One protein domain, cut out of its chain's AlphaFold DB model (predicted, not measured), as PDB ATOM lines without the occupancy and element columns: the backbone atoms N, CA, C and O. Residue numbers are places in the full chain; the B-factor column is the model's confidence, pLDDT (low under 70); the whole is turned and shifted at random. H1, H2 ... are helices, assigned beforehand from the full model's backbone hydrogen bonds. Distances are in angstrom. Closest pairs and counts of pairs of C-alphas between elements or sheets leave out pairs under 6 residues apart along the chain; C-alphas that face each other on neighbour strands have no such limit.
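What this domain is: This is residues 153 to 265 of the 283 residues of an uncharacterized protein of Acholeplasma brassicae (UniProt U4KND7). Three long helices make a loose body, with H3 between H2 and H4 and crossing H2, while short H1 folds back beside the first part of H2. Residues 199 to 205 stick out. The printed part has 113 residues with four named helices, H1 to H4, and no named strand: all helix, loose, radius of gyration of the C-alphas 16.9 A, spans 54 by 33 by 24 A.

How they stand to each other: Start at H1, residues 155 to 165, in a hairpin with H2, residues 170 to 200; the closest C-alphas, Tyr 163 and Lys 170, are 5.0 A apart. H2 touches H3, residues 210 to 230, at a steep tilt of 46 degrees, closest at C-alphas 179 and 224, 4.0 A. H4, residues 239 to 265, touches H3, closest at C-alphas 218 and 257, 6.6 A. H1 has every O i to N i+4 pair within hydrogen-bond range; H2 has 25 of 27, H3 14 of 17, H4 21 of 23.

Where its parts are: Find C-alpha 155 at (-25.938, -31.789, -2.211). H2 runs 45.2 A; H4, 38.1 A, ends at (-36.237, -54.834, -26.184).

The domain as a whole: The printed part has no cut. Residues 200 to 208 are under pLDDT 70.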
ATOM      1  N   GLY A 153     -27.144 -25.335   0.819       69.19
ATOM      2  CA  GLY A 153     -26.372 -24.799  -0.315       69.19
ATOM      3  C   GLY A 153     -25.903 -25.813  -1.377       69.19
ATOM      4  O   GLY A 153     -25.983 -25.520  -2.578       69.19
ATOM      5  N   ASN A 154     -25.453 -27.013  -0.992       84.19
ATOM      6  CA  ASN A 154     -25.015 -28.070  -1.911       84.19
ATOM      7  C   ASN A 154     -25.490 -29.474  -1.487       84.19
ATOM      8  O   ASN A 154     -25.938 -29.686  -0.366       84.19
ATOM      9  N   LEU A 155     -25.415 -30.433  -2.417       86.50
ATOM     10  CA  LEU A 155     -25.938 -31.789  -2.211       86.50
ATOM     11  C   LEU A 155     -25.161 -32.565  -1.129       86.50
ATOM     12  O   LEU A 155     -25.773 -33.307  -0.370       86.50
ATOM     13  N   MET A 156     -23.850 -32.332  -0.998       89.56
ATOM     14  CA  MET A 156     -23.010 -32.931   0.048       89.56
ATOM     15  C   MET A 156     -23.460 -32.541   1.459       89.56
ATOM     16  O   MET A 156     -23.698 -33.409   2.288       89.56
ATOM     17  N   ARG A 157     -23.635 -31.240   1.716       88.44
ATOM     18  CA  ARG A 157     -24.079 -30.727   3.019       88.44
ATOM     19  C   ARG A 157     -25.478 -31.204   3.365       88.44
ATOM     20  O   ARG A 157     -25.758 -31.496   4.515       88.44
ATOM     21  N   MET A 158     -26.346 -31.374   2.369       88.12
ATOM     22  CA  MET A 158     -27.659 -31.984   2.591       88.12
ATOM     23  C   MET A 158     -27.550 -33.455   2.991       88.12
ATOM     24  O   MET A 158     -28.282 -33.895   3.870       88.12
ATOM     25  N   MET A 159     -26.654 -34.218   2.357       89.81
ATOM     26  CA  MET A 159     -26.392 -35.606   2.747       89.81
ATOM     27  C   MET A 159     -25.854 -35.680   4.177       89.81
ATOM     28  O   MET A 159     -26.358 -36.471   4.970       89.81
ATOM     29  N   GLU A 160     -24.893 -34.826   4.522       90.31
ATOM     30  CA  GLU A 160     -24.357 -34.707   5.878       90.31
ATOM     31  C   GLU A 160     -25.455 -34.336   6.882       90.31
ATOM     32  O   GLU A 160     -25.632 -35.012   7.894       90.31
ATOM     33  N   PHE A 161     -26.274 -33.333   6.562       88.88
ATOM     34  CA  PHE A 161     -27.408 -32.929   7.379       88.88
ATOM     35  C   PHE A 161     -28.373 -34.095   7.626       88.88
ATOM     36  O   PHE A 161     -28.788 -34.320   8.762       88.88
ATOM     37  N   ILE A 162     -28.720 -34.866   6.591       88.44
ATOM     38  CA  ILE A 162     -29.584 -36.046   6.730       88.44
ATOM     39  C   ILE A 162     -28.918 -37.088   7.626       88.44
ATOM     40  O   ILE A 162     -29.568 -37.621   8.521       88.44
ATOM     41  N   TYR A 163     -27.635 -37.368   7.411       89.75
ATOM     42  CA  TYR A 163     -26.908 -38.365   8.184       89.75
ATOM     43  C   TYR A 163     -26.860 -38.024   9.678       89.75
ATOM     44  O   TYR A 163     -27.045 -38.907  10.518       89.75
ATOM     45  N   LEU A 164     -26.643 -36.746  10.003       88.94
ATOM     46  CA  LEU A 164     -26.516 -36.258  11.375       88.94
ATOM     47  C   LEU A 164     -27.865 -36.098  12.089       88.94
ATOM     48  O   LEU A 164     -27.934 -36.305  13.298       88.94
ATOM     49  N   ASN A 165     -28.936 -35.753  11.366       85.19
ATOM     50  CA  ASN A 165     -30.239 -35.435  11.965       85.19
ATOM     51  C   ASN A 165     -31.282 -36.560  11.845       85.19
ATOM     52  O   ASN A 165     -32.331 -36.500  12.491       85.19
ATOM     53  N   ALA A 166     -31.044 -37.595  11.033       82.75
ATOM     54  CA  ALA A 166     -31.970 -38.717  10.913       82.75
ATOM     55  C   ALA A 166     -31.856 -39.680  12.107       82.75
ATOM     56  O   ALA A 166     -30.872 -40.403  12.258       82.75
ATOM     57  N   TYR A 167     -32.920 -39.761  12.911       76.12
ATOM     58  CA  TYR A 167     -33.008 -40.690  14.047       76.12
ATOM     59  C   TYR A 167     -33.051 -42.170  13.632       76.12
ATOM     60  O   TYR A 167     -32.522 -43.028  14.335       76.12
ATOM     61  N   PHE A 168     -33.664 -42.482  12.486       79.38
ATOM     62  CA  PHE A 168     -33.800 -43.843  11.965       79.38
ATOM     63  C   PHE A 168     -33.340 -43.911  10.515       79.38
ATOM     64  O   PHE A 168     -33.536 -42.968   9.753       79.38
ATOM     65  N   PHE A 169     -32.748 -45.046  10.129       83.50
ATOM     66  CA  PHE A 169     -32.326 -45.323   8.752       83.50
ATOM     67  C   PHE A 169     -31.433 -44.229   8.131       83.50
ATOM     68  O   PHE A 169     -31.485 -44.004   6.922       83.50
ATOM     69  N   LYS A 170     -30.583 -43.569   8.938       87.88
ATOM     70  CA  LYS A 170     -29.704 -42.471   8.492       87.88
ATOM     71  C   LYS A 170     -28.903 -42.825   7.235       87.88
ATOM     72  O   LYS A 170     -28.920 -42.060   6.278       87.88
ATOM     73  N   ASN A 171     -28.305 -44.021   7.177       87.38
ATOM     74  CA  ASN A 171     -27.553 -44.495   6.009       87.38
ATOM     75  C   ASN A 171     -28.452 -44.571   4.769       87.38
ATOM     76  O   ASN A 171     -28.116 -44.042   3.715       87.38
ATOM     77  N   THR A 172     -29.628 -45.184   4.914       88.44
ATOM     78  CA  THR A 172     -30.596 -45.358   3.831       88.44
ATOM     79  C   THR A 172     -31.074 -44.018   3.285       88.44
ATOM     80  O   THR A 172     -31.068 -43.828   2.075       88.44
ATOM     81  N   PHE A 173     -31.456 -43.071   4.147       87.31
ATOM     82  CA  PHE A 173     -31.918 -41.757   3.697       87.31
ATOM     83  C   PHE A 173     -30.798 -40.925   3.077       87.31
ATOM     84  O   PHE A 173     -31.028 -40.276   2.061       87.31
ATOM     85  N   THR A 174     -29.585 -41.012   3.625       89.88
ATOM     86  CA  THR A 174     -28.398 -40.344   3.072       89.88
ATOM     87  C   THR A 174     -28.097 -40.826   1.650       89.88
ATOM     88  O   THR A 174     -27.709 -40.022   0.811       89.88
ATOM     89  N   ILE A 175     -28.331 -42.112   1.351       89.25
ATOM     90  CA  ILE A 175     -28.132 -42.690   0.011       89.25
ATOM     91  C   ILE A 175     -29.318 -42.402  -0.916       89.25
ATOM     92  O   ILE A 175     -29.141 -41.993  -2.061       89.25
ATOM     93  N   LEU A 176     -30.548 -42.608  -0.442       88.62
ATOM     94  CA  LEU A 176     -31.752 -42.425  -1.256       88.62
ATOM     95  C   LEU A 176     -31.965 -40.971  -1.664       88.62
ATOM     96  O   LEU A 176     -32.507 -40.710  -2.735       88.62
ATOM     97  N   PHE A 177     -31.559 -40.020  -0.830       88.75
ATOM     98  CA  PHE A 177     -31.777 -38.608  -1.091       88.75
ATOM     99  C   PHE A 177     -31.155 -38.105  -2.407       88.75
ATOM    100  O   PHE A 177     -31.913 -37.633  -3.260       88.75
ATOM    101  N   PRO A 178     -29.832 -38.217  -2.635       89.12
ATOM    102  CA  PRO A 178     -29.217 -37.795  -3.893       89.12
ATOM    103  C   PRO A 178     -29.771 -38.571  -5.094       89.12
ATOM    104  O   PRO A 178     -29.975 -37.971  -6.149       89.12
ATOM    105  N   ILE A 179     -30.097 -39.859  -4.922       91.38
ATOM    106  CA  ILE A 179     -30.755 -40.681  -5.947       91.38
ATOM    107  C   ILE A 179     -32.082 -40.052  -6.369       91.38
ATOM    108  O   ILE A 179     -32.271 -39.731  -7.539       91.38
ATOM    109  N   ILE A 180     -33.001 -39.832  -5.428       89.81
ATOM    110  CA  ILE A 180     -34.338 -39.315  -5.736       89.81
ATOM    111  C   ILE A 180     -34.246 -37.885  -6.277       89.81
ATOM    112  O   ILE A 180     -34.937 -37.555  -7.243       89.81
ATOM    113  N   LEU A 181     -33.386 -37.037  -5.701       89.88
ATOM    114  CA  LEU A 181     -33.243 -35.652  -6.140       89.88
ATOM    115  C   LEU A 181     -32.740 -35.569  -7.583       89.88
ATOM    116  O   LEU A 181     -33.377 -34.914  -8.408       89.88
ATOM    117  N   LEU A 182     -31.638 -36.244  -7.914       91.38
ATOM    118  CA  LEU A 182     -31.071 -36.212  -9.266       91.38
ATOM    119  C   LEU A 182     -32.021 -36.852 -10.284       91.38
ATOM    120  O   LEU A 182     -32.253 -36.272 -11.349       91.38
ATOM    121  N   SER A 183     -32.670 -37.962  -9.923       91.44
ATOM    122  CA  SER A 183     -33.717 -38.575 -10.749       91.44
ATOM    123  C   SER A 183     -34.887 -37.632 -11.006       91.44
ATOM    124  O   SER A 183     -35.372 -37.543 -12.132       91.44
ATOM    125  N   SER A 184     -35.319 -36.871  -9.996       91.44
ATOM    126  CA  SER A 184     -36.405 -35.892 -10.137       91.44
ATOM    127  C   SER A 184     -36.055 -34.764 -11.115       91.44
ATOM    128  O   SER A 184     -36.917 -34.301 -11.865       91.44
ATOM    129  N   LEU A 185     -34.788 -34.339 -11.148       91.31
ATOM    130  CA  LEU A 185     -34.299 -33.285 -12.038       91.31
ATOM    131  C   LEU A 185     -34.208 -33.775 -13.485       91.31
ATOM    132  O   LEU A 185     -34.691 -33.102 -14.397       91.31
ATOM    133  N   ILE A 186     -33.655 -34.972 -13.691       91.38
ATOM    134  CA  ILE A 186     -33.561 -35.593 -15.018       91.38
ATOM    135  C   ILE A 186     -34.963 -35.890 -15.569       91.38
ATOM    136  O   ILE A 186     -35.245 -35.614 -16.738       91.38
ATOM    137  N   LEU A 187     -35.869 -36.391 -14.725       91.69
ATOM    138  CA  LEU A 187     -37.253 -36.651 -15.112       91.69
ATOM    139  C   LEU A 187     -37.993 -35.358 -15.489       91.69
ATOM    140  O   LEU A 187     -38.714 -35.347 -16.484       91.69
ATOM    141  N   ASN A 188     -37.779 -34.262 -14.754       90.88
ATOM    142  CA  ASN A 188     -38.320 -32.945 -15.106       90.88
ATOM    143  C   ASN A 188     -37.865 -32.484 -16.493       90.88
ATOM    144  O   ASN A 188     -38.695 -32.108 -17.321       90.88
ATOM    145  N   LEU A 189     -36.557 -32.551 -16.765       90.06
ATOM    146  CA  LEU A 189     -35.999 -32.183 -18.067       90.06
ATOM    147  C   LEU A 189     -36.658 -32.994 -19.192       90.06
ATOM    148  O   LEU A 189     -37.109 -32.432 -20.190       90.06
ATOM    149  N   TYR A 190     -36.759 -34.313 -19.007       90.25
ATOM    150  CA  TYR A 190     -37.411 -35.194 -19.968       90.25
ATOM    151  C   TYR A 190     -38.872 -34.797 -20.218       90.25
ATOM    152  O   TYR A 190     -39.296 -34.705 -21.370       90.25
ATOM    153  N   LEU A 191     -39.639 -34.532 -19.159       88.25
ATOM    154  CA  LEU A 191     -41.050 -34.163 -19.263       88.25
ATOM    155  C   LEU A 191     -41.256 -32.829 -19.981       88.25
ATOM    156  O   LEU A 191     -42.183 -32.728 -20.781       88.25
ATOM    157  N   TYR A 192     -40.385 -31.839 -19.773       86.81
ATOM    158  CA  TYR A 192     -40.442 -30.582 -20.525       86.81
ATOM    159  C   TYR A 192     -40.177 -30.789 -22.013       86.81
ATOM    160  O   TYR A 192     -40.904 -30.247 -22.846       86.81
ATOM    161  N   ILE A 193     -39.191 -31.619 -22.363       84.00
ATOM    162  CA  ILE A 193     -38.922 -31.970 -23.762       84.00
ATOM    163  C   ILE A 193     -40.148 -32.653 -24.382       84.00
ATOM    164  O   ILE A 193     -40.541 -32.316 -25.501       84.00
ATOM    165  N   GLN A 194     -40.791 -33.578 -23.660       82.69
ATOM    166  CA  GLN A 194     -42.001 -34.236 -24.154       82.69
ATOM    167  C   GLN A 194     -43.194 -33.283 -24.262       82.69
ATOM    168  O   GLN A 194     -43.925 -33.353 -25.243       82.69
ATOM    169  N   ASP A 195     -43.390 -32.374 -23.309       79.12
ATOM    170  CA  ASP A 195     -44.472 -31.386 -23.353       79.12
ATOM    171  C   ASP A 195     -44.337 -30.443 -24.558       79.12
ATOM    172  O   ASP A 195     -45.301 -30.244 -25.302       79.12
ATOM    173  N   LEU A 196     -43.129 -29.919 -24.801       80.25
ATOM    174  CA  LEU A 196     -42.834 -29.118 -25.991       80.25
ATOM    175  C   LEU A 196     -43.119 -29.929 -27.256       80.25
ATOM    176  O   LEU A 196     -43.805 -29.462 -28.164       80.25
ATOM    177  N   ARG A 197     -42.656 -31.177 -27.299       75.06
ATOM    178  CA  ARG A 197     -42.892 -32.059 -28.439       75.06
ATOM    179  C   ARG A 197     -44.379 -32.292 -28.700       75.06
ATOM    180  O   ARG A 197     -44.787 -32.178 -29.847       75.06
ATOM    181  N   ILE A 198     -45.182 -32.574 -27.676       74.00
ATOM    182  CA  ILE A 198     -46.635 -32.775 -27.807       74.00
ATOM    183  C   ILE A 198     -47.309 -31.516 -28.369       74.00
ATOM    184  O   ILE A 198     -48.211 -31.613 -29.202       74.00
ATOM    185  N   LYS A 199     -46.866 -30.329 -27.938       72.19
ATOM    186  CA  LYS A 199     -47.431 -29.046 -28.377       72.19
ATOM    187  C   LYS A 199     -47.046 -28.675 -29.810       72.19
ATOM    188  O   LYS A 199     -47.884 -28.133 -30.527       72.19
ATOM    189  N   PHE A 200     -45.810 -28.954 -30.228       69.94
ATOM    190  CA  PHE A 200     -45.276 -28.503 -31.521       69.94
ATOM    191  C   PHE A 200     -45.277 -29.577 -32.615       69.94
ATOM    192  O   PHE A 200     -45.397 -29.250 -33.793       69.94
ATOM    193  N   ILE A 201     -45.170 -30.857 -32.257       63.06
ATOM    194  CA  ILE A 201     -45.062 -31.972 -33.198       63.06
ATOM    195  C   ILE A 201     -46.291 -32.865 -33.026       63.06
ATOM    196  O   ILE A 201     -46.354 -33.729 -32.156       63.06
ATOM    197  N   LYS A 202     -47.265 -32.689 -33.921       56.00
ATOM    198  CA  LYS A 202     -48.543 -33.423 -33.983       56.00
ATOM    199  C   LYS A 202     -48.402 -34.919 -34.356       56.00
ATOM    200  O   LYS A 202     -49.330 -35.491 -34.917       56.00
ATOM    201  N   ASN A 203     -47.253 -35.557 -34.101       52.62
ATOM    202  CA  ASN A 203     -47.019 -36.961 -34.451       52.62
ATOM    203  C   ASN A 203     -47.428 -37.902 -33.311       52.62
ATOM    204  O   ASN A 203     -46.873 -37.860 -32.216       52.62
ATOM    205  N   SER A 204     -48.353 -38.815 -33.610       50.66
ATOM    206  CA  SER A 204     -48.929 -39.813 -32.695       50.66
ATOM    207  C   SER A 204     -47.983 -40.959 -32.302       50.66
ATOM    208  O   SER A 204     -48.324 -41.763 -31.437       50.66
ATOM    209  N   ILE A 205     -46.798 -41.043 -32.916       51.00
ATOM    210  CA  ILE A 205     -45.911 -42.216 -32.843       51.00
ATOM    211  C   ILE A 205     -45.248 -42.365 -31.458       51.00
ATOM    212  O   ILE A 205     -44.910 -43.470 -31.045       51.00
ATOM    213  N   TRP A 206     -45.097 -41.277 -30.696       53.44
ATOM    214  CA  TRP A 206     -44.381 -41.291 -29.415       53.44
ATOM    215  C   TRP A 206     -45.307 -40.969 -28.246       53.44
ATOM    216  O   TRP A 206     -45.372 -39.848 -27.753       53.44
ATOM    217  N   ILE A 207     -46.029 -41.995 -27.803       61.94
ATOM    218  CA  ILE A 207     -46.902 -41.922 -26.634       61.94
ATOM    219  C   ILE A 207     -46.057 -42.044 -25.365       61.94
ATOM    220  O   ILE A 207     -45.528 -43.119 -25.095       61.94
ATOM    221  N   VAL A 208     -45.966 -40.970 -24.571       67.81
ATOM    222  CA  VAL A 208     -45.369 -41.026 -23.226       67.81
ATOM    223  C   VAL A 208     -46.233 -41.925 -22.350       67.81
ATOM    224  O   VAL A 208     -47.356 -41.569 -21.993       67.81
ATOM    225  N   LYS A 209     -45.724 -43.111 -22.010       70.31
ATOM    226  CA  LYS A 209     -46.399 -44.040 -21.095       70.31
ATOM    227  C   LYS A 209     -45.743 -43.965 -19.721       70.31
ATOM    228  O   LYS A 209     -44.537 -43.778 -19.601       70.31
ATOM    229  N   ARG A 210     -46.519 -44.213 -18.662       69.56
ATOM    230  CA  ARG A 210     -46.012 -44.229 -17.274       69.56
ATOM    231  C   ARG A 210     -44.838 -45.196 -17.076       69.56
ATOM    232  O   ARG A 210     -43.899 -44.876 -16.360       69.56
ATOM    233  N   LYS A 211     -44.842 -46.338 -17.776       72.75
ATOM    234  CA  LYS A 211     -43.714 -47.289 -17.781       72.75
ATOM    235  C   LYS A 211     -42.399 -46.663 -18.267       72.75
ATOM    236  O   LYS A 211     -41.342 -47.036 -17.776       72.75
ATOM    237  N   ASP A 212     -42.465 -45.715 -19.202       77.12
ATOM    238  CA  ASP A 212     -41.287 -45.043 -19.747       77.12
ATOM    239  C   ASP A 212     -40.777 -43.994 -18.752       77.12
ATOM    240  O   ASP A 212     -39.570 -43.854 -18.590       77.12
ATOM    241  N   LEU A 213     -41.678 -43.339 -18.006       82.38
ATOM    242  CA  LEU A 213     -41.314 -42.454 -16.893       82.38
ATOM    243  C   LEU A 213     -40.634 -43.217 -15.752       82.38
ATOM    244  O   LEU A 213     -39.608 -42.765 -15.256       82.38
ATOM    245  N   ILE A 214     -41.161 -44.388 -15.377       82.19
ATOM    246  CA  ILE A 214     -40.543 -45.267 -14.370       82.19
ATOM    247  C   ILE A 214     -39.161 -45.725 -14.846       82.19
ATOM    248  O   ILE A 214     -38.200 -45.656 -14.087       82.19
ATOM    249  N   LEU A 215     -39.039 -46.139 -16.110       84.31
ATOM    250  CA  LEU A 215     -37.755 -46.529 -16.690       84.31
ATOM    251  C   LEU A 215     -36.736 -45.381 -16.628       84.31
ATOM    252  O   LEU A 215     -35.609 -45.595 -16.198       84.31
ATOM    253  N   ILE A 216     -37.128 -44.166 -17.025       86.94
ATOM    254  CA  ILE A 216     -36.252 -42.986 -16.981       86.94
ATOM    255  C   ILE A 216     -35.872 -42.644 -15.543       86.94
ATOM    256  O   ILE A 216     -34.708 -42.353 -15.276       86.94
ATOM    257  N   PHE A 217     -36.819 -42.721 -14.610       87.44
ATOM    258  CA  PHE A 217     -36.554 -42.512 -13.190       87.44
ATOM    259  C   PHE A 217     -35.535 -43.525 -12.642       87.44
ATOM    260  O   PHE A 217     -34.614 -43.153 -11.921       87.44
ATOM    261  N   ILE A 218     -35.636 -44.800 -13.023       87.81
ATOM    262  CA  ILE A 218     -34.685 -45.830 -12.578       87.81
ATOM    263  C   ILE A 218     -33.316 -45.624 -13.228       87.81
ATOM    264  O   ILE A 218     -32.314 -45.658 -12.527       87.81
ATOM    265  N   ILE A 219     -33.250 -45.357 -14.536       88.06
ATOM    266  CA  ILE A 219     -31.973 -45.088 -15.220       88.06
ATOM    267  C   ILE A 219     -31.279 -43.869 -14.600       88.06
ATOM    268  O   ILE A 219     -30.088 -43.914 -14.307       88.06
ATOM    269  N   SER A 220     -32.024 -42.793 -14.345       90.69
ATOM    270  CA  SER A 220     -31.484 -41.591 -13.702       90.69
ATOM    271  C   SER A 220     -31.059 -41.814 -12.248       90.69
ATOM    272  O   SER A 220     -30.139 -41.147 -11.784       90.69
ATOM    273  N   SER A 221     -31.618 -42.818 -11.567       91.44
ATOM    274  CA  SER A 221     -31.219 -43.176 -10.201       91.44
ATOM    275  C   SER A 221     -29.770 -43.659 -10.120       91.44
ATOM    276  O   SER A 221     -29.104 -43.425  -9.112       91.44
ATOM    277  N   PHE A 222     -29.232 -44.236 -11.201       90.50
ATOM    278  CA  PHE A 222     -27.816 -44.601 -11.276       90.50
ATOM    279  C   PHE A 222     -26.888 -43.381 -11.317       90.50
ATOM    280  O   PHE A 222     -25.775 -43.463 -10.812       90.50
ATOM    281  N   VAL A 223     -27.343 -42.230 -11.826       89.25
ATOM    282  CA  VAL A 223     -26.567 -40.977 -11.755       89.25
ATOM    283  C   VAL A 223     -26.389 -40.543 -10.301       89.25
ATOM    284  O   VAL A 223     -25.313 -40.100  -9.912       89.25
ATOM    285  N   GLY A 224     -27.422 -40.716  -9.472       87.44
ATOM    286  CA  GLY A 224     -27.310 -40.452  -8.040       87.44
ATOM    287  C   GLY A 224     -26.428 -41.450  -7.300       87.44
ATOM    288  O   GLY A 224     -25.701 -41.041  -6.405       87.44
ATOM    289  N   LEU A 225     -26.422 -42.725  -7.700       90.19
ATOM    290  CA  LEU A 225     -25.468 -43.701  -7.162       90.19
ATOM    291  C   LEU A 225     -24.018 -43.332  -7.499       90.19
ATOM    292  O   LEU A 225     -23.176 -43.357  -6.608       90.19
ATOM    293  N   LEU A 226     -23.744 -42.941  -8.750       88.88
ATOM    294  CA  LEU A 226     -22.412 -42.491  -9.173       88.88
ATOM    295  C   LEU A 226     -21.946 -41.268  -8.378       88.88
ATOM    296  O   LEU A 226     -20.805 -41.206  -7.929       88.88
ATOM    297  N   TYR A 227     -22.853 -40.323  -8.127       89.50
ATOM    298  CA  TYR A 227     -22.544 -39.168  -7.290       89.50
ATOM    299  C   TYR A 227     -22.081 -39.573  -5.881       89.50
ATOM    300  O   TYR A 227     -21.115 -39.020  -5.368       89.50
ATOM    301  N   ILE A 228     -22.748 -40.553  -5.261       89.38
ATOM    302  CA  ILE A 228     -22.403 -41.030  -3.912       89.38
ATOM    303  C   ILE A 228     -21.050 -41.740  -3.904       89.38
ATOM    304  O   ILE A 228     -20.303 -41.593  -2.944       89.38
ATOM    305  N   THR A 229     -20.721 -42.496  -4.956       85.56
ATOM    306  CA  THR A 229     -19.423 -43.185  -5.045       85.56
ATOM    307  C   THR A 229     -18.242 -42.234  -5.199       85.56
ATOM    308  O   THR A 229     -17.134 -42.587  -4.810       85.56
ATOM    309  N   GLU A 230     -18.456 -41.057  -5.786       85.75
ATOM    310  CA  GLU A 230     -17.381 -40.108  -6.097       85.75
ATOM    311  C   GLU A 230     -17.179 -39.039  -5.020       85.75
ATOM    312  O   GLU A 230     -16.137 -38.382  -4.993       85.75
ATOM    313  N   ILE A 231     -18.166 -38.827  -4.148       85.75
ATOM    314  CA  ILE A 231     -18.105 -37.754  -3.160       85.75
ATOM    315  C   ILE A 231     -17.363 -38.157  -1.887       85.75
ATOM    316  O   ILE A 231     -17.377 -39.313  -1.468       85.75
ATOM    317  N   ASP A 232     -16.750 -37.168  -1.234       81.56
ATOM    318  CA  ASP A 232     -16.207 -37.349   0.105       81.56
ATOM    319  C   ASP A 232     -17.331 -37.737   1.086       81.56
ATOM    320  O   ASP A 232     -18.350 -37.056   1.213       81.56
ATOM    321  N   THR A 233     -17.136 -38.861   1.767       83.50
ATOM    322  CA  THR A 233     -18.059 -39.439   2.751       83.50
ATOM    323  C   THR A 233     -17.461 -39.435   4.159       83.50
ATOM    324  O   THR A 233     -17.899 -40.180   5.032       83.50
ATOM    325  N   SER A 234     -16.482 -38.564   4.413       86.38
ATOM    326  CA  SER A 234     -15.782 -38.430   5.697       86.38
ATOM    327  C   SER A 234     -16.692 -38.137   6.902       86.38
ATOM    328  O   SER A 234     -16.336 -38.474   8.027       86.38
ATOM    329  N   PHE A 235     -17.893 -37.588   6.685       88.31
ATOM    330  CA  PHE A 235     -18.919 -37.381   7.720       88.31
ATOM    331  C   PHE A 235     -19.626 -38.673   8.189       88.31
ATOM    332  O   PHE A 235     -20.454 -38.639   9.103       88.31
ATOM    333  N   ILE A 236     -19.342 -39.821   7.565       90.88
ATOM    334  CA  ILE A 236     -19.985 -41.106   7.855       90.88
ATOM    335  C   ILE A 236     -19.135 -41.912   8.838       90.88
ATOM    336  O   ILE A 236     -18.101 -42.466   8.483       90.88
ATOM    337  N   ASN A 237     -19.627 -42.071  10.068       86.75
ATOM    338  CA  ASN A 237     -18.916 -42.831  11.107       86.75
ATOM    339  C   ASN A 237     -18.987 -44.358  10.894       86.75
ATOM    340  O   ASN A 237     -18.061 -45.084  11.240       86.75
ATOM    341  N   ASP A 238     -20.085 -44.860  10.319       85.88
ATOM    342  CA  ASP A 238     -20.349 -46.294  10.108       85.88
ATOM    343  C   ASP A 238     -20.138 -46.709   8.633       85.88
ATOM    344  O   ASP A 238     -21.069 -47.203   7.983       85.88
ATOM    345  N   VAL A 239     -18.935 -46.493   8.086       88.06
ATOM    346  CA  VAL A 239     -18.633 -46.674   6.646       88.06
ATOM    347  C   VAL A 239     -19.005 -48.071   6.131       88.06
ATOM    348  O   VAL A 239     -19.633 -48.202   5.084       88.06
ATOM    349  N   GLU A 240     -18.713 -49.134   6.888       89.38
ATOM    350  CA  GLU A 240     -19.034 -50.508   6.472       89.38
ATOM    351  C   GLU A 240     -20.548 -50.720   6.277       89.38
ATOM    352  O   GLU A 240     -20.993 -51.299   5.283       89.38
ATOM    353  N   LYS A 241     -21.368 -50.223   7.215       88.62
ATOM    354  CA  LYS A 241     -22.833 -50.321   7.119       88.62
ATOM    355  C   LYS A 241     -23.374 -49.443   6.000       88.62
ATOM    356  O   LYS A 241     -24.383 -49.797   5.390       88.62
ATOM    357  N   PHE A 242     -22.750 -48.293   5.760       90.88
ATOM    358  CA  PHE A 242     -23.114 -47.408   4.663       90.88
ATOM    359  C   PHE A 242     -22.886 -48.089   3.310       90.88
ATOM    360  O   PHE A 242     -23.841 -48.220   2.545       90.88
ATOM    361  N   ASN A 243     -21.697 -48.654   3.086       90.69
ATOM    362  CA  ASN A 243     -21.362 -49.380   1.858       90.69
ATOM    363  C   ASN A 243     -22.290 -50.584   1.641       90.69
ATOM    364  O   ASN A 243     -22.880 -50.723   0.576       90.69
ATOM    365  N   LYS A 244     -22.554 -51.384   2.686       91.75
ATOM    366  CA  LYS A 244     -23.535 -52.485   2.608       91.75
ATOM    367  C   LYS A 244     -24.937 -52.004   2.216       91.75
ATOM    368  O   LYS A 244     -25.634 -52.665   1.452       91.75
ATOM    369  N   THR A 245     -25.370 -50.854   2.738       90.94
ATOM    370  CA  THR A 245     -26.678 -50.269   2.394       90.94
ATOM    371  C   THR A 245     -26.704 -49.811   0.935       90.94
ATOM    372  O   THR A 245     -27.698 -50.018   0.239       90.94
ATOM    373  N   GLN A 246     -25.606 -49.223   0.461       91.19
ATOM    374  CA  GLN A 246     -25.440 -48.803  -0.925       91.19
ATOM    375  C   GLN A 246     -25.465 -49.998  -1.887       91.19
ATOM    376  O   GLN A 246     -26.156 -49.934  -2.904       91.19
ATOM    377  N   ASP A 247     -24.804 -51.102  -1.543       91.81
ATOM    378  CA  ASP A 247     -24.808 -52.330  -2.344       91.81
ATOM    379  C   ASP A 247     -26.217 -52.919  -2.463       91.81
ATOM    380  O   ASP A 247     -26.667 -53.248  -3.562       91.81
ATOM    381  N   ILE A 248     -26.961 -52.982  -1.352       92.25
ATOM    382  CA  ILE A 248     -28.352 -53.461  -1.342       92.25
ATOM    383  C   ILE A 248     -29.233 -52.595  -2.250       92.25
ATOM    384  O   ILE A 248     -30.018 -53.120  -3.041       92.25
ATOM    385  N   LEU A 249     -29.106 -51.268  -2.162       87.69
ATOM    386  CA  LEU A 249     -29.878 -50.345  -2.998       87.69
ATOM    387  C   LEU A 249     -29.491 -50.446  -4.478       87.69
ATOM    388  O   LEU A 249     -30.367 -50.415  -5.344       87.69
ATOM    389  N   THR A 250     -28.206 -50.637  -4.774       91.25
ATOM    390  CA  THR A 250     -27.706 -50.863  -6.136       91.25
ATOM    391  C   THR A 250     -28.259 -52.164  -6.711       91.25
ATOM    392  O   THR A 250     -28.747 -52.187  -7.845       91.25
ATOM    393  N   MET A 251     -28.262 -53.239  -5.919       90.94
ATOM    394  CA  MET A 251     -28.839 -54.524  -6.303       90.94
ATOM    395  C   MET A 251     -30.346 -54.406  -6.558       90.94
ATOM    396  O   MET A 251     -30.831 -54.903  -7.573       90.94
ATOM    397  N   LEU A 252     -31.080 -53.696  -5.693       87.19
ATOM    398  CA  LEU A 252     -32.512 -53.442  -5.857       87.19
ATOM    399  C   LEU A 252     -32.807 -52.677  -7.157       87.19
ATOM    400  O   LEU A 252     -33.649 -53.101  -7.948       87.19
ATOM    401  N   LEU A 253     -32.099 -51.573  -7.411       86.88
ATOM    402  CA  LEU A 253     -32.272 -50.781  -8.633       86.88
ATOM    403  C   LEU A 253     -31.958 -51.604  -9.886       86.88
ATOM    404  O   LEU A 253     -32.707 -51.553 -10.863       86.88
ATOM    405  N   THR A 254     -30.904 -52.416  -9.838       87.12
ATOM    406  CA  THR A 254     -30.510 -53.311 -10.934       87.12
ATOM    407  C   THR A 254     -31.565 -54.392 -11.187       87.12
ATOM    408  O   THR A 254     -31.943 -54.628 -12.336       87.12
ATOM    409  N   ALA A 255     -32.110 -54.988 -10.124       87.38
ATOM    410  CA  ALA A 255     -33.158 -56.002 -10.205       87.38
ATOM    411  C   ALA A 255     -34.459 -55.471 -10.827       87.38
ATOM    412  O   ALA A 255     -35.177 -56.230 -11.470       87.38
ATOM    413  N   ILE A 256     -34.757 -54.176 -10.676       84.56
ATOM    414  CA  ILE A 256     -35.911 -53.539 -11.327       84.56
ATOM    415  C   ILE A 256     -35.565 -53.126 -12.768       84.56
ATOM    416  O   ILE A 256     -36.389 -53.285 -13.674       84.56
ATOM    417  N   LEU A 257     -34.353 -52.614 -13.010       85.00
ATOM    418  CA  LEU A 257     -33.928 -52.125 -14.322       85.00
ATOM    419  C   LEU A 257     -33.864 -53.242 -15.371       85.00
ATOM    420  O   LEU A 257     -34.370 -53.061 -16.481       85.00
ATOM    421  N   ILE A 258     -33.265 -54.388 -15.025       83.25
ATOM    422  CA  ILE A 258     -33.045 -55.503 -15.956       83.25
ATOM    423  C   ILE A 258     -34.375 -55.956 -16.598       83.25
ATOM    424  O   ILE A 258     -34.496 -55.856 -17.823       83.25
ATOM    425  N   PRO A 259     -35.421 -56.352 -15.842       82.12
ATOM    426  CA  PRO A 259     -36.704 -56.746 -16.425       82.12
ATOM    427  C   PRO A 259     -37.353 -55.659 -17.287       82.12
ATOM    428  O   PRO A 259     -37.971 -55.963 -18.310       82.12
ATOM    429  N   LEU A 260     -37.226 -54.385 -16.900       80.81
ATOM    430  CA  LEU A 260     -37.822 -53.271 -17.640       80.81
ATOM    431  C   LEU A 260     -37.156 -53.056 -19.004       80.81
ATOM    432  O   LEU A 260     -37.861 -52.817 -19.989       80.81
ATOM    433  N   ILE A 261     -35.826 -53.167 -19.074       82.25
ATOM    434  CA  ILE A 261     -35.078 -53.083 -20.334       82.25
ATOM    435  C   ILE A 261     -35.406 -54.285 -21.222       82.25
ATOM    436  O   ILE A 261     -35.779 -54.088 -22.379       82.25
ATOM    437  N   PHE A 262     -35.355 -55.509 -20.685       79.81
ATOM    438  CA  PHE A 262     -35.665 -56.723 -21.451       79.81
ATOM    439  C   PHE A 262     -37.086 -56.695 -22.032       79.81
ATOM    440  O   PHE A 262     -37.277 -56.963 -23.216       79.81
ATOM    441  N   ASN A 263     -38.087 -56.274 -21.252       80.25
ATOM    442  CA  ASN A 263     -39.460 -56.105 -21.742       80.25
ATOM    443  C   ASN A 263     -39.554 -55.064 -22.874       80.25
ATOM    444  O   ASN A 263     -40.352 -55.207 -23.800       80.25
ATOM    445  N   LYS A 264     -38.742 -54.000 -22.820       76.88
ATOM    446  CA  LYS A 264     -38.709 -52.979 -23.873       76.88
ATOM    447  C   LYS A 264     -38.055 -53.503 -25.152       76.88
ATOM    448  O   LYS A 264     -38.606 -53.257 -26.219       76.88
ATOM    449  N   ILE A 265     -36.944 -54.233 -25.043       79.75
ATOM    450  CA  ILE A 265     -36.237 -54.834 -26.184       79.75
ATOM    451  C   ILE A 265     -37.112 -55.893 -26.864       79.75
ATOM    452  O   ILE A 265     -37.321 -55.818 -28.071       79.75
TER     453      ILE A 265